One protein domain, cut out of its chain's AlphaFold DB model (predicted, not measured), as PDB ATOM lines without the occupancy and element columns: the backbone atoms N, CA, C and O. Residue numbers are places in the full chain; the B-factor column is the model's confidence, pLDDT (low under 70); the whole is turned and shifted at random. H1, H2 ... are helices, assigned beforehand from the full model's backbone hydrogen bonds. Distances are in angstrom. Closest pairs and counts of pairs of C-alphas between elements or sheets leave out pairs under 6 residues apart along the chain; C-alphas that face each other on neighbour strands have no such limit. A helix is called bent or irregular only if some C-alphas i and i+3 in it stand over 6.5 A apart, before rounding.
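This is residues 112 to 175 of the 707 residues of the protein "TSPc domain-containing protein" of Salinivirgaceae bacterium (UniProt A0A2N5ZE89). A helical hairpin, H2 and H3 side by side, has the short helix H1 set off from it and a tail after H3 that folds back, its residues 169 to 174 sticking out. The printed part has 64 residues, with three named helices in the order H1, H2, H3 and no named strand: all helix. It is compact, with a radius of gyration of the C-alphas of 12.2 A and spans of 31 by 29 by 17 A.

H1, residues 112 to 118, begins at C-alpha 112 (215.387, 181.182, 54.369) and is 10.0 A long. H2, residues 128 to 144, is 25.3 A long and only just irregular: C-alphas 140 and 143 are 7.0 A apart. H3, residues 147 to 159, is 18.4 A long and ends at C-alpha 159 (210.701, 171.828, 49.340).

H1 is only just apart from H2 and from H3, closest 8.1 A each. H2 and H3 touch as a hairpin, at a shallow tilt of 3 degrees, opposite ways; their closest C-alphas, of Ile 142 and Ile 150, are 6.3 A apart. Every O i to N i+4 pair is within hydrogen-bond range in H1 and H3, and 11 of 13 in H2.

The C-alphas farthest apart, of Lys 129 and Phe 173, are 33.3 A apart. The printed part has no cut; the link from H1 to H2 is short, that from H2 to H3 tight. Residues 170 to 175 have pLDDT under 70.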
ATOM      1  N   THR A 112     216.023 180.401  55.443       96.94
ATOM      2  CA  THR A 112     215.387 181.182  54.369       96.94
ATOM      3  C   THR A 112     216.319 182.235  53.769       96.94
ATOM      4  O   THR A 112     216.344 182.390  52.549       96.94
ATOM      5  N   GLU A 113     217.151 182.882  54.589       96.56
ATOM      6  CA  GLU A 113     218.188 183.810  54.125       96.56
ATOM      7  C   GLU A 113     219.210 183.096  53.232       96.56
ATOM      8  O   GLU A 113     219.520 183.572  52.141       96.56
ATOM      9  N   GLN A 114     219.684 181.917  53.647       94.94
ATOM     10  CA  GLN A 114     220.627 181.130  52.850       94.94
ATOM     11  C   GLN A 114     220.003 180.608  51.552       94.94
ATOM     12  O   GLN A 114     220.673 180.586  50.520       94.94
ATOM     13  N   MET A 115     218.726 180.216  51.567       94.31
ATOM     14  CA  MET A 115     218.016 179.828  50.347       94.31
ATOM     15  C   MET A 115     217.988 180.972  49.330       94.31
ATOM     16  O   MET A 115     218.234 180.735  48.152       94.31
ATOM     17  N   GLU A 116     217.739 182.205  49.761       92.94
ATOM     18  CA  GLU A 116     217.695 183.374  48.872       92.94
ATOM     19  C   GLU A 116     219.068 183.850  48.409       92.94
ATOM     20  O   GLU A 116     219.205 184.320  47.282       92.94
ATOM     21  N   GLU A 117     220.080 183.726  49.264       89.25
ATOM     22  CA  GLU A 117     221.454 184.098  48.931       89.25
ATOM     23  C   GLU A 117     222.081 183.122  47.923       89.25
ATOM     24  O   GLU A 117     222.796 183.537  47.009       89.25
ATOM     25  N   ILE A 118     221.826 181.822  48.094       88.75
ATOM     26  CA  ILE A 118     222.503 180.758  47.343       88.75
ATOM     27  C   ILE A 118     221.721 180.365  46.084       88.75
ATOM     28  O   ILE A 118     222.338 180.086  45.051       88.75
ATOM     29  N   HIS A 119     220.387 180.296  46.159       89.94
ATOM     30  CA  HIS A 119     219.589 179.716  45.085       89.94
ATOM     31  C   HIS A 119     219.486 180.651  43.870       89.94
ATOM     32  O   HIS A 119     219.035 181.788  44.003       89.94
ATOM     33  N   PRO A 120     219.813 180.181  42.649       82.56
ATOM     34  CA  PRO A 120     219.886 181.041  41.464       82.56
ATOM     35  C   PRO A 120     218.528 181.598  41.008       82.56
ATOM     36  O   PRO A 120     218.475 182.684  40.440       82.56
ATOM     37  N   ASP A 121     217.439 180.851  41.221       84.38
ATOM     38  CA  ASP A 121     216.074 181.252  40.843       84.38
ATOM     39  C   ASP A 121     215.018 180.642  41.795       84.38
ATOM     40  O   ASP A 121     214.251 179.744  41.425       84.38
ATOM     41  N   LEU A 122     215.052 181.051  43.076       89.00
ATOM     42  CA  LEU A 122     214.281 180.415  44.169       89.00
ATOM     43  C   LEU A 122     212.766 180.442  43.926       89.00
ATOM     44  O   LEU A 122     212.035 179.534  44.315       89.00
ATOM     45  N   PHE A 123     212.302 181.485  43.245       91.19
ATOM     46  CA  PHE A 123     210.889 181.772  43.015       91.19
ATOM     47  C   PHE A 123     210.425 181.366  41.608       91.19
ATOM     48  O   PHE A 123     209.398 181.834  41.117       91.19
ATOM     49  N   SER A 124     211.173 180.484  40.942       82.06
ATOM     50  CA  SER A 124     210.870 180.045  39.576       82.06
ATOM     51  C   SER A 124     209.539 179.298  39.435       82.06
ATOM     52  O   SER A 124     208.870 179.418  38.407       82.06
ATOM     53  N   MET A 125     209.162 178.528  40.460       83.62
ATOM     54  CA  MET A 125     207.970 177.666  40.476       83.62
ATOM     55  C   MET A 125     206.960 178.055  41.565       83.62
ATOM     56  O   MET A 125     205.849 177.527  41.600       83.62
ATOM     57  N   ILE A 126     207.327 178.992  42.440       89.88
ATOM     58  CA  ILE A 126     206.499 179.495  43.533       89.88
ATOM     59  C   ILE A 126     206.630 181.012  43.606       89.88
ATOM     60  O   ILE A 126     207.719 181.556  43.478       89.88
ATOM     61  N   SER A 127     205.527 181.724  43.838       94.38
ATOM     62  CA  SER A 127     205.621 183.170  44.049       94.38
ATOM     63  C   SER A 127     206.326 183.485  45.369       94.38
ATOM     64  O   SER A 127     206.033 182.847  46.383       94.38
ATOM     65  N   GLU A 128     207.148 184.535  45.378       95.88
ATOM     66  CA  GLU A 128     207.801 185.032  46.593       95.88
ATOM     67  C   GLU A 128     206.787 185.264  47.721       95.88
ATOM     68  O   GLU A 128     207.000 184.823  48.844       95.88
ATOM     69  N   LYS A 129     205.627 185.866  47.418       96.62
ATOM     70  CA  LYS A 129     204.575 186.099  48.416       96.62
ATOM     71  C   LYS A 129     204.149 184.809  49.125       96.62
ATOM     72  O   LYS A 129     204.083 184.791  50.346       96.62
ATOM     73  N   VAL A 130     203.861 183.747  48.369       96.25
ATOM     74  CA  VAL A 130     203.444 182.460  48.950       96.25
ATOM     75  C   VAL A 130     204.569 181.869  49.797       96.25
ATOM     76  O   VAL A 130     204.302 181.426  50.907       96.25
ATOM     77  N   PHE A 131     205.819 181.918  49.328       96.88
ATOM     78  CA  PHE A 131     206.965 181.454  50.111       96.88
ATOM     79  C   PHE A 131     207.075 182.192  51.457       96.88
ATOM     80  O   PHE A 131     207.124 181.558  52.510       96.88
ATOM     81  N   ARG A 132     207.022 183.531  51.443       97.31
ATOM     82  CA  ARG A 132     207.067 184.357  52.661       97.31
ATOM     83  C   ARG A 132     205.887 184.093  53.592       97.31
ATOM     84  O   ARG A 132     206.075 184.036  54.804       97.31
ATOM     85  N   ASP A 133     204.680 183.953  53.048       98.12
ATOM     86  CA  ASP A 133     203.481 183.660  53.836       98.12
ATOM     87  C   ASP A 133     203.630 182.319  54.571       98.12
ATOM     88  O   ASP A 133     203.367 182.248  55.770       98.12
ATOM     89  N   GLU A 134     204.125 181.280  53.896       97.69
ATOM     90  CA  GLU A 134     204.365 179.959  54.490       97.69
ATOM     91  C   GLU A 134     205.431 179.989  55.598       97.69
ATOM     92  O   GLU A 134     205.234 179.387  56.657       97.69
ATOM     93  N   VAL A 135     206.523 180.733  55.396       98.12
ATOM     94  CA  VAL A 135     207.566 180.952  56.416       98.12
ATOM     95  C   VAL A 135     206.988 181.674  57.639       98.12
ATOM     96  O   VAL A 135     207.169 181.232  58.777       98.12
ATOM     97  N   ASN A 136     206.225 182.748  57.422       98.19
ATOM     98  CA  ASN A 136     205.586 183.511  58.496       98.19
ATOM     99  C   ASN A 136     204.563 182.676  59.279       98.19
ATOM    100  O   ASN A 136     204.452 182.806  60.501       98.19
ATOM    101  N   GLU A 137     203.802 181.822  58.594       98.12
ATOM    102  CA  GLU A 137     202.880 180.896  59.248       98.12
ATOM    103  C   GLU A 137     203.620 179.847  60.083       98.12
ATOM    104  O   GLU A 137     203.152 179.510  61.174       98.12
ATOM    105  N   LEU A 138     204.783 179.366  59.632       97.50
ATOM    106  CA  LEU A 138     205.598 178.448  60.426       97.50
ATOM    107  C   LEU A 138     206.136 179.121  61.695       97.50
ATOM    108  O   LEU A 138     205.984 178.542  62.769       97.50
ATOM    109  N   HIS A 139     206.637 180.360  61.630       98.06
ATOM    110  CA  HIS A 139     207.054 181.103  62.832       98.06
ATOM    111  C   HIS A 139     205.968 181.153  63.914       98.06
ATOM    112  O   HIS A 139     206.252 180.942  65.092       98.06
ATOM    113  N   LYS A 140     204.705 181.378  63.530       97.94
ATOM    114  CA  LYS A 140     203.573 181.407  64.476       97.94
ATOM    115  C   LYS A 140     203.294 180.047  65.115       97.94
ATOM    116  O   LYS A 140     202.737 179.990  66.211       97.94
ATOM    117  N   LYS A 141     203.626 178.960  64.417       97.50
ATOM    118  CA  LYS A 141     203.338 177.579  64.821       97.50
ATOM    119  C   LYS A 141     204.484 176.913  65.573       97.50
ATOM    120  O   LYS A 141     204.203 175.989  66.326       97.50
ATOM    121  N   ILE A 142     205.725 177.385  65.426       97.19
ATOM    122  CA  ILE A 142     206.897 176.860  66.148       97.19
ATOM    123  C   ILE A 142     206.624 176.692  67.658       97.19
ATOM    124  O   ILE A 142     206.846 175.595  68.159       97.19
ATOM    125  N   PRO A 143     206.039 177.668  68.389       96.88
ATOM    126  CA  PRO A 143     205.759 177.502  69.823       96.88
ATOM    127  C   PRO A 143     204.693 176.444  70.161       96.88
ATOM    128  O   PRO A 143     204.498 176.121  71.332       96.88
ATOM    129  N   LEU A 144     203.947 175.962  69.162       95.25
ATOM    130  CA  LEU A 144     202.842 175.009  69.305       95.25
ATOM    131  C   LEU A 144     203.230 173.586  68.884       95.25
ATOM    132  O   LEU A 144     202.443 172.660  69.088       95.25
ATOM    133  N   TYR A 145     204.387 173.419  68.248       92.25
ATOM    134  CA  TYR A 145     204.842 172.161  67.673       92.25
ATOM    135  C   TYR A 145     205.943 171.533  68.522       92.25
ATOM    136  O   TYR A 145     206.723 172.224  69.170       92.25
ATOM    137  N   ASP A 146     205.994 170.202  68.516       87.19
ATOM    138  CA  ASP A 146     207.163 169.480  69.003       87.19
ATOM    139  C   ASP A 146     208.309 169.533  67.977       87.19
ATOM    140  O   ASP A 146     208.104 169.832  66.796       87.19
ATOM    141  N   ASP A 147     209.525 169.210  68.424       85.69
ATOM    142  CA  ASP A 147     210.738 169.271  67.598       85.69
ATOM    143  C   ASP A 147     210.641 168.425  66.317       85.69
ATOM    144  O   ASP A 147     211.187 168.804  65.280       85.69
ATOM    145  N   ASN A 148     209.924 167.294  66.343       81.12
ATOM    146  CA  ASN A 148     209.759 166.440  65.164       81.12
ATOM    147  C   ASN A 148     208.869 167.112  64.119       81.12
ATOM    148  O   ASN A 148     209.192 167.103  62.926       81.12
ATOM    149  N   LYS A 149     207.761 167.719  64.557       86.94
ATOM    150  CA  LYS A 149     206.877 168.467  63.669       86.94
ATOM    151  C   LYS A 149     207.577 169.710  63.120       86.94
ATOM    152  O   LYS A 149     207.442 169.969  61.927       86.94
ATOM    153  N   ILE A 150     208.364 170.425  63.930       91.19
ATOM    154  CA  ILE A 150     209.159 171.574  63.461       91.19
ATOM    155  C   ILE A 150     210.147 171.134  62.378       91.19
ATOM    156  O   ILE A 150     210.143 171.707  61.290       91.19
ATOM    157  N   ARG A 151     210.914 170.060  62.613       87.56
ATOM    158  CA  ARG A 151     211.826 169.485  61.610       87.56
ATOM    159  C   ARG A 151     211.100 169.163  60.312       87.56
ATOM    160  O   ARG A 151     211.557 169.592  59.263       87.56
ATOM    161  N   ALA A 152     209.964 168.467  60.362       86.19
ATOM    162  CA  ALA A 152     209.186 168.161  59.160       86.19
ATOM    163  C   ALA A 152     208.750 169.436  58.411       86.19
ATOM    164  O   ALA A 152     208.867 169.506  57.188       86.19
ATOM    165  N   GLU A 153     208.293 170.468  59.122       92.12
ATOM    166  CA  GLU A 153     207.896 171.738  58.505       92.12
ATOM    167  C   GLU A 153     209.078 172.508  57.894       92.12
ATOM    168  O   GLU A 153     208.908 173.106  56.835       92.12
ATOM    169  N   PHE A 154     210.283 172.428  58.462       92.06
ATOM    170  CA  PHE A 154     211.496 172.974  57.834       92.06
ATOM    171  C   PHE A 154     211.766 172.333  56.473       92.06
ATOM    172  O   PHE A 154     212.070 173.022  55.501       92.06
ATOM    173  N   LEU A 155     211.593 171.013  56.372       86.81
ATOM    174  CA  LEU A 155     211.736 170.299  55.101       86.81
ATOM    175  C   LEU A 155     210.665 170.710  54.101       86.81
ATOM    176  O   LEU A 155     210.945 170.806  52.909       86.81
ATOM    177  N   ARG A 156     209.447 170.970  54.584       92.00
ATOM    178  CA  ARG A 156     208.371 171.498  53.749       92.00
ATOM    179  C   ARG A 156     208.739 172.867  53.187       92.00
ATOM    180  O   ARG A 156     208.567 173.062  51.991       92.00
ATOM    181  N   ILE A 157     209.271 173.777  54.013       95.06
ATOM    182  CA  ILE A 157     209.768 175.089  53.562       95.06
ATOM    183  C   ILE A 157     210.880 174.915  52.521       95.06
ATOM    184  O   ILE A 157     210.816 175.525  51.457       95.06
ATOM    185  N   LEU A 158     211.844 174.027  52.780       92.50
ATOM    186  CA  LEU A 158     212.937 173.725  51.852       92.50
ATOM    187  C   LEU A 158     212.439 173.152  50.512       92.50
ATOM    188  O   LEU A 158     213.037 173.413  49.474       92.50
ATOM    189  N   ALA A 159     211.331 172.406  50.525       91.69
ATOM    190  CA  ALA A 159     210.701 171.828  49.340       91.69
ATOM    191  C   ALA A 159     209.802 172.807  48.558       91.69
ATOM    192  O   ALA A 159     209.462 172.512  47.412       91.69
ATOM    193  N   LEU A 160     209.425 173.965  49.124       92.81
ATOM    194  CA  LEU A 160     208.527 174.943  48.481       92.81
ATOM    195  C   LEU A 160     208.982 175.435  47.095       92.81
ATOM    196  O   LEU A 160     208.116 175.559  46.226       92.81
ATOM    197  N   PRO A 161     210.284 175.690  46.835       90.25
ATOM    198  CA  PRO A 161     210.772 176.040  45.495       90.25
ATOM    199  C   PRO A 161     210.507 174.954  44.448       90.25
ATOM    200  O   PRO A 161     210.616 175.200  43.250       90.25
ATOM    201  N   ASN A 162     210.160 173.747  44.903       88.69
ATOM    202  CA  ASN A 162     209.924 172.561  44.103       88.69
ATOM    203  C   ASN A 162     211.129 172.154  43.240       88.69
ATOM    204  O   ASN A 162     210.987 171.567  42.167       88.69
ATOM    205  N   ASP A 163     212.321 172.462  43.742       87.81
ATOM    206  CA  ASP A 163     213.596 172.132  43.134       87.81
ATOM    207  C   ASP A 163     214.061 170.738  43.589       87.81
ATOM    208  O   ASP A 163     214.067 170.408  44.776       87.81
ATOM    209  N   GLY A 164     214.464 169.911  42.625       85.88
ATOM    210  CA  GLY A 164     214.976 168.573  42.864       85.88
ATOM    211  C   GLY A 164     216.342 168.500  43.548       85.88
ATOM    212  O   GLY A 164     216.688 167.419  44.031       85.88
ATOM    213  N   HIS A 165     217.102 169.594  43.591       87.75
ATOM    214  CA  HIS A 165     218.463 169.677  44.140       87.75
ATOM    215  C   HIS A 165     218.557 170.507  45.429       87.75
ATOM    216  O   HIS A 165     219.574 170.436  46.122       87.75
ATOM    217  N   THR A 166     217.473 171.190  45.797       89.19
ATOM    218  CA  THR A 166     217.286 171.839  47.099       89.19
ATOM    219  C   THR A 166     216.502 170.900  48.017       89.19
ATOM    220  O   THR A 166     215.300 170.700  47.858       89.19
ATOM    221  N   MET A 167     217.199 170.220  48.928       82.06
ATOM    222  CA  MET A 167     216.630 169.115  49.707       82.06
ATOM    223  C   MET A 167     217.355 168.913  51.041       82.06
ATOM    224  O   MET A 167     218.504 169.331  51.181       82.06
ATOM    225  N   PRO A 168     216.743 168.245  52.034       73.94
ATOM    226  CA  PRO A 168     217.485 167.849  53.224       73.94
ATOM    227  C   PRO A 168     218.584 166.845  52.907       73.94
ATOM    228  O   PRO A 168     218.410 165.969  52.055       73.94
ATOM    229  N   ASP A 169     219.663 166.890  53.683       75.19
ATOM    230  CA  ASP A 169     220.550 165.740  53.782       75.19
ATOM    231  C   ASP A 169     219.861 164.647  54.613       75.19
ATOM    232  O   ASP A 169     220.001 164.565  55.829       75.19
ATOM    233  N   ILE A 170     219.075 163.795  53.953       64.62
ATOM    234  CA  ILE A 170     218.363 162.683  54.609       64.62
ATOM    235  C   ILE A 170     219.309 161.611  55.180       64.62
ATOM    236  O   ILE A 170     218.853 160.692  55.856       64.62
ATOM    237  N   GLN A 171     220.610 161.688  54.882       58.50
ATOM    238  CA  GLN A 171     221.641 160.792  55.417       58.50
ATOM    239  C   GLN A 171     222.323 161.381  56.665       58.50
ATOM    240  O   GLN A 171     223.148 160.710  57.286       58.50
ATOM    241  N   SER A 172     221.959 162.607  57.047       62.28
ATOM    242  CA  SER A 172     222.441 163.308  58.234       62.28
ATOM    243  C   SER A 172     222.005 162.562  59.504       62.28
ATOM    244  O   SER A 172     220.814 162.338  59.731       62.28
ATOM    245  N   PHE A 173     222.966 162.191  60.356       54.84
ATOM    246  CA  PHE A 173     222.731 161.544  61.660       54.84
ATOM    247  C   PHE A 173     221.829 162.375  62.584       54.84
ATOM    248  O   PHE A 173     221.143 161.842  63.448       54.84
ATOM    249  N   GLU A 174     221.816 163.684  62.363       62.03
ATOM    250  CA  GLU A 174     221.074 164.698  63.091       62.03
ATOM    251  C   GLU A 174     219.553 164.505  62.962       62.03
ATOM    252  O   GLU A 174     218.806 164.943  63.829       62.03
ATOM    253  N   LEU A 175     219.060 163.823  61.921       67.69
ATOM    254  CA  LEU A 175     217.622 163.650  61.694       67.69
ATOM    255  C   LEU A 175     216.981 162.518  62.519       67.69
ATOM    256  O   LEU A 175     215.807 162.645  62.854       67.69
TER     257      LEU A 175